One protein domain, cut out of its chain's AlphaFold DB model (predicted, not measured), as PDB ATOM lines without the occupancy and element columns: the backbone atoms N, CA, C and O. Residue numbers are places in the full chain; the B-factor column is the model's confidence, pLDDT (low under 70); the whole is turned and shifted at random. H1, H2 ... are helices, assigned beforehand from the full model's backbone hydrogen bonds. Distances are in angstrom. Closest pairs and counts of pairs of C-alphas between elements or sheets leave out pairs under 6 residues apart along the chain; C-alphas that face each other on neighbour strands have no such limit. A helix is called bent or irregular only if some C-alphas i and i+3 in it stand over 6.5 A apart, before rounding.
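This is residues 184 to 226 of the 230 residues of an uncharacterized protein of Serratia sp. 14-2641 (UniProt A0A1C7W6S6). Two helices, H1 and the longer H2, make a V whose corner is the tight link between them, and the third helix, H3, is set in the open mouth of the V, packed on H1 and running slantwise out to one side of the V. The link of residues 210 to 215 leads from the far end of H2 across that mouth to H3, while residues 192 to 197, at the corner of the V, stick out. The printed part has 43 residues with three named helices, in the order H1, H2, H3, and no named strand; the class is all helix. The whole is compact, with a radius of gyration of the C-alphas of 9.9 A, and its C-alphas span 27 by 20 by 13 A along their three main axes.

Start at the first printed residue, where H1 runs from residue 184 to residue 193. After a tight link of two residues comes H2, residues 196 to 209, and it runs the opposite way to H1. Their lines stand at a steep tilt of 37 degrees, only just past shallow. The two are close but not clearly touching: one pair of C-alphas is within 8 A, that of Arg 191 and Tyr 199, 6.7 A apart. Their centres are 14.3 A apart. A short link of six residues then leads to H3, residues 216 to 224. Look back from there to H1: the two touch, with 7 pairs of C-alphas within 8 A, and the closest C-alphas, those of Glu 184 and Phe 219, are 5.3 A apart. H1 and H3 run the same way at a steep tilt of 44 degrees, centre to centre 11.3 A. H2 and H3 only just touch, with 3 pairs of C-alphas within 8 A, and H2 does so with residues 202 to 206 alone. Their closest C-alphas are those of Glu 203 and Leu 222, 7.7 A apart. H2 and H3 run opposite ways at a steep tilt of 60 degrees, centre to centre 12.6 A. Along the backbone, every pair of O i and N i+4 inside H1 and H3 is within hydrogen-bond range; in H2 it is 8 of 10.

Find C-alpha 184 at (0.643, 1.566, -2.914); from there H1 takes ten residues, Glu 184 to Thr 193, and measures 14.5 A from first to last C-alpha. Next find C-alpha 196 at (-1.723, 8.938, 12.527), where H2 begins. It runs through 14 residues, Ala 196 to Arg 209, and its first and last C-alphas are 20.2 A apart; it is the longest helix by residues. H2 is neither bent nor irregular, but only just: C-alphas 198 and 201 are 6.5 A apart. H3 takes nine residues, Glu 216 to Asp 224, and measures 12.5 A; it ends at C-alpha 224, at (2.532, -7.704, 5.031).

The two C-alphas farthest apart are those of Thr 193, the last residue of H1, and Gly 212, in the link from H2 to H3, at 27.2 A. From the first printed C-alpha, that of Glu 184, to the last, that of Leu 226, it is 13.3 A. The printed part has no cut, and neither of its two links is long. Read the B-factor column for the model's own confidence: the mean pLDDT of the printed part is 82.7, and no printed residue is under 70.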
ATOM      1  N   GLU A 184       0.776   0.165  -3.321       79.56
ATOM      2  CA  GLU A 184       0.643   1.566  -2.914       79.56
ATOM      3  C   GLU A 184      -0.813   1.999  -2.674       79.56
ATOM      4  O   GLU A 184      -1.153   2.495  -1.599       79.56
ATOM      5  N   GLY A 185      -1.708   1.757  -3.634       80.12
ATOM      6  CA  GLY A 185      -3.126   2.102  -3.521       80.12
ATOM      7  C   GLY A 185      -3.829   1.371  -2.374       80.12
ATOM      8  O   GLY A 185      -4.651   1.965  -1.672       80.12
ATOM      9  N   ARG A 186      -3.480   0.101  -2.134       81.38
ATOM     10  CA  ARG A 186      -3.994  -0.675  -0.991       81.38
ATOM     11  C   ARG A 186      -3.513  -0.103   0.343       81.38
ATOM     12  O   ARG A 186      -4.337   0.103   1.235       81.38
ATOM     13  N   TYR A 187      -2.224   0.218   0.457       83.12
ATOM     14  CA  TYR A 187      -1.670   0.827   1.667       83.12
ATOM     15  C   TYR A 187      -2.287   2.202   1.947       83.12
ATOM     16  O   TYR A 187      -2.697   2.471   3.071       83.12
ATOM     17  N   HIS A 188      -2.437   3.057   0.930       84.12
ATOM     18  CA  HIS A 188      -3.054   4.375   1.099       84.12
ATOM     19  C   HIS A 188      -4.526   4.304   1.515       84.12
ATOM     20  O   HIS A 188      -4.951   5.095   2.356       84.12
ATOM     21  N   ARG A 189      -5.301   3.346   0.984       84.75
ATOM     22  CA  ARG A 189      -6.678   3.111   1.451       84.75
ATOM     23  C   ARG A 189      -6.703   2.745   2.934       84.75
ATOM     24  O   ARG A 189      -7.454   3.366   3.677       84.75
ATOM     25  N   TRP A 190      -5.856   1.811   3.373       85.06
ATOM     26  CA  TRP A 190      -5.739   1.462   4.794       85.06
ATOM     27  C   TRP A 190      -5.289   2.663   5.639       85.06
ATOM     28  O   TRP A 190      -5.945   3.013   6.619       85.06
ATOM     29  N   ARG A 191      -4.241   3.375   5.214       85.00
ATOM     30  CA  ARG A 191      -3.709   4.559   5.901       85.00
ATOM     31  C   ARG A 191      -4.779   5.630   6.122       85.00
ATOM     32  O   ARG A 191      -4.819   6.223   7.191       85.00
ATOM     33  N   ASN A 192      -5.659   5.848   5.145       84.94
ATOM     34  CA  ASN A 192      -6.737   6.836   5.243       84.94
ATOM     35  C   ASN A 192      -7.856   6.433   6.219       84.94
ATOM     36  O   ASN A 192      -8.643   7.287   6.614       84.94
ATOM     37  N   THR A 193      -7.934   5.157   6.610       85.56
ATOM     38  CA  THR A 193      -8.887   4.673   7.625       85.56
ATOM     39  C   THR A 193      -8.327   4.696   9.045       85.56
ATOM     40  O   THR A 193      -9.101   4.620   9.995       85.56
ATOM     41  N   GLN A 194      -7.006   4.819   9.209       84.12
ATOM     42  CA  GLN A 194      -6.338   4.671  10.502       84.12
ATOM     43  C   GLN A 194      -5.810   6.008  11.051       84.12
ATOM     44  O   GLN A 194      -5.328   6.851  10.290       84.12
ATOM     45  N   PRO A 195      -5.825   6.216  12.382       85.75
ATOM     46  CA  PRO A 195      -5.216   7.390  13.000       85.75
ATOM     47  C   PRO A 195      -3.699   7.467  12.766       85.75
ATOM     48  O   PRO A 195      -3.001   6.452  12.711       85.75
ATOM     49  N   ALA A 196      -3.154   8.689  12.742       82.81
ATOM     50  CA  ALA A 196      -1.723   8.938  12.527       82.81
ATOM     51  C   ALA A 196      -0.794   8.237  13.533       82.81
ATOM     52  O   ALA A 196       0.340   7.897  13.195       82.81
ATOM     53  N   ALA A 197      -1.286   7.971  14.744       84.06
ATOM     54  CA  ALA A 197      -0.555   7.241  15.773       84.06
ATOM     55  C   ALA A 197      -0.223   5.789  15.380       84.06
ATOM     56  O   ALA A 197       0.735   5.235  15.907       84.06
ATOM     57  N   VAL A 198      -0.977   5.186  14.454       82.50
ATOM     58  CA  VAL A 198      -0.823   3.776  14.067       82.50
ATOM     59  C   VAL A 198       0.199   3.615  12.941       82.50
ATOM     60  O   VAL A 198       1.123   2.813  13.051       82.50
ATOM     61  N   TYR A 199       0.087   4.401  11.865       84.62
ATOM     62  CA  TYR A 199       0.942   4.209  10.687       84.62
ATOM     63  C   TYR A 199       2.304   4.923  10.786       84.62
ATOM     64  O   TYR A 199       3.289   4.437  10.233       84.62
ATOM     65  N   LEU A 200       2.418   6.049  11.511       84.81
ATOM     66  CA  LEU A 200       3.685   6.798  11.599       84.81
ATOM     67  C   LEU A 200       4.819   6.015  12.291       84.81
ATOM     68  O   LEU A 200       5.946   6.056  11.785       84.81
ATOM     69  N   PRO A 201       4.592   5.304  13.416       86.25
ATOM     70  CA  PRO A 201       5.632   4.480  14.031       86.25
ATOM     71  C   PRO A 201       6.050   3.310  13.138       86.25
ATOM     72  O   PRO A 201       7.240   2.996  13.070       86.25
ATOM     73  N   LEU A 202       5.091   2.708  12.423       84.62
ATOM     74  CA  LEU A 202       5.330   1.623  11.472       84.62
ATOM     75  C   LEU A 202       6.262   2.095  10.348       84.62
ATOM     76  O   LEU A 202       7.343   1.535  10.171       84.62
ATOM     77  N   GLU A 203       5.911   3.186   9.660       85.62
ATOM     78  CA  GLU A 203       6.734   3.746   8.580       85.62
ATOM     79  C   GLU A 203       8.142   4.115   9.067       85.62
ATOM     80  O   GLU A 203       9.130   3.778   8.415       85.62
ATOM     81  N   ARG A 204       8.261   4.759  10.238       85.62
ATOM     82  CA  ARG A 204       9.565   5.137  10.815       85.62
ATOM     83  C   ARG A 204      10.437   3.920  11.110       85.62
ATOM     84  O   ARG A 204      11.615   3.923  10.752       85.62
ATOM     85  N   ARG A 205       9.869   2.879  11.721       84.12
ATOM     86  CA  ARG A 205      10.587   1.639  12.050       84.12
ATOM     87  C   ARG A 205      11.105   0.947  10.791       84.12
ATOM     88  O   ARG A 205      12.268   0.551  10.746       84.12
ATOM     89  N   PHE A 206      10.268   0.818   9.764       83.06
ATOM     90  CA  PHE A 206      10.659   0.144   8.524       83.06
ATOM     91  C   PHE A 206      11.658   0.962   7.705       83.06
ATOM     92  O   PHE A 206      12.575   0.393   7.114       83.06
ATOM     93  N   ARG A 207      11.570   2.295   7.750       83.69
ATOM     94  CA  ARG A 207      12.510   3.179   7.054       83.69
ATOM     95  C   ARG A 207      13.896   3.200   7.699       83.69
ATOM     96  O   ARG A 207      14.889   3.310   6.989       83.69
ATOM     97  N   GLN A 208      13.974   3.030   9.021       83.00
ATOM     98  CA  GLN A 208      15.242   2.814   9.731       83.00
ATOM     99  C   GLN A 208      15.855   1.444   9.421       83.00
ATOM    100  O   GLN A 208      17.074   1.322   9.341       83.00
ATOM    101  N   ARG A 209      15.023   0.409   9.249       79.94
ATOM    102  CA  ARG A 209      15.490  -0.965   9.023       79.94
ATOM    103  C   ARG A 209      15.887  -1.247   7.571       79.94
ATOM    104  O   ARG A 209      16.754  -2.085   7.350       79.94
ATOM    105  N   TYR A 210      15.303  -0.530   6.609       79.75
ATOM    106  CA  TYR A 210      15.574  -0.694   5.178       79.75
ATOM    107  C   TYR A 210      15.724   0.664   4.458       79.75
ATOM    108  O   TYR A 210      14.850   1.055   3.685       79.75
ATOM    109  N   PRO A 211      16.838   1.395   4.662       75.00
ATOM    110  CA  PRO A 211      17.012   2.767   4.163       75.00
ATOM    111  C   PRO A 211      17.155   2.919   2.631       75.00
ATOM    112  O   PRO A 211      17.314   4.038   2.154       75.00
ATOM    113  N   GLY A 212      17.083   1.831   1.854       77.00
ATOM    114  CA  GLY A 212      17.216   1.841   0.387       77.00
ATOM    115  C   GLY A 212      16.009   1.306  -0.394       77.00
ATOM    116  O   GLY A 212      16.071   1.237  -1.618       77.00
ATOM    117  N   MET A 213      14.921   0.902   0.274       79.88
ATOM    118  CA  MET A 213      13.735   0.368  -0.408       79.88
ATOM    119  C   MET A 213      12.816   1.494  -0.894       79.88
ATOM    120  O   MET A 213      12.508   2.424  -0.150       79.88
ATOM    121  N   SER A 214      12.355   1.402  -2.143       75.62
ATOM    122  CA  SER A 214      11.418   2.357  -2.746       75.62
ATOM    123  C   SER A 214      10.489   1.665  -3.750       75.62
ATOM    124  O   SER A 214      10.749   0.539  -4.174       75.62
ATOM    125  N   GLY A 215       9.387   2.325  -4.106       79.62
ATOM    126  CA  GLY A 215       8.413   1.809  -5.071       79.62
ATOM    127  C   GLY A 215       7.495   0.718  -4.508       79.62
ATOM    128  O   GLY A 215       7.204   0.676  -3.316       79.62
ATOM    129  N   GLU A 216       7.013  -0.171  -5.374       78.62
ATOM    130  CA  GLU A 216       5.947  -1.132  -5.052       78.62
ATOM    131  C   GLU A 216       6.344  -2.166  -3.982       78.62
ATOM    132  O   GLU A 216       5.520  -2.554  -3.154       78.62
ATOM    133  N   VAL A 217       7.628  -2.536  -3.931       79.94
ATOM    134  CA  VAL A 217       8.191  -3.467  -2.935       79.94
ATOM    135  C   VAL A 217       8.098  -2.895  -1.519       79.94
ATOM    136  O   VAL A 217       7.784  -3.620  -0.578       79.94
ATOM    137  N   TRP A 218       8.301  -1.583  -1.358       83.88
ATOM    138  CA  TRP A 218       8.144  -0.910  -0.066       83.88
ATOM    139  C   TRP A 218       6.708  -1.026   0.455       83.88
ATOM    140  O   TRP A 218       6.485  -1.374   1.614       83.88
ATOM    141  N   PHE A 219       5.723  -0.791  -0.415       84.25
ATOM    142  CA  PHE A 219       4.316  -0.866  -0.034       84.25
ATOM    143  C   PHE A 219       3.844  -2.300   0.221       84.25
ATOM    144  O   PHE A 219       3.005  -2.496   1.093       84.25
ATOM    145  N   GLN A 220       4.396  -3.305  -0.469       83.81
ATOM    146  CA  GLN A 220       4.126  -4.712  -0.143       83.81
ATOM    147  C   GLN A 220       4.624  -5.074   1.258       83.81
ATOM    148  O   GLN A 220       3.853  -5.591   2.058       83.81
ATOM    149  N   VAL A 221       5.859  -4.698   1.607       83.62
ATOM    150  CA  VAL A 221       6.413  -4.952   2.948       83.62
ATOM    151  C   VAL A 221       5.570  -4.290   4.041       83.62
ATOM    152  O   VAL A 221       5.352  -4.887   5.095       83.62
ATOM    153  N   LEU A 222       5.069  -3.075   3.801       83.81
ATOM    154  CA  LEU A 222       4.169  -2.407   4.742       83.81
ATOM    155  C   LEU A 222       2.820  -3.123   4.877       83.81
ATOM    156  O   LEU A 222       2.309  -3.218   5.989       83.81
ATOM    157  N   LEU A 223       2.259  -3.628   3.774       84.19
ATOM    158  CA  LEU A 223       1.009  -4.391   3.785       84.19
ATOM    159  C   LEU A 223       1.143  -5.731   4.521       84.19
ATOM    160  O   LEU A 223       0.239  -6.108   5.261       84.19
ATOM    161  N   ASP A 224       2.272  -6.420   4.366       83.56
ATOM    162  CA  ASP A 224       2.532  -7.704   5.031       83.56
ATOM    163  C   ASP A 224       2.751  -7.550   6.544       83.56
ATOM    164  O   ASP A 224       2.612  -8.504   7.305       83.56
ATOM    165  N   ASN A 225       3.093  -6.338   6.989       80.88
ATOM    166  CA  ASN A 225       3.378  -6.012   8.386       80.88
ATOM    167  C   ASN A 225       2.350  -5.045   8.982       80.88
ATOM    168  O   ASN A 225       2.652  -4.344   9.956       80.88
ATOM    169  N   LEU A 226       1.145  -4.986   8.408       82.44
ATOM    170  CA  LEU A 226       0.055  -4.253   9.034       82.44
ATOM    171  C   LEU A 226      -0.205  -4.841  10.426       82.44
ATOM    172  O   LEU A 226      -0.209  -6.065  10.583       82.44
TER     173      LEU A 226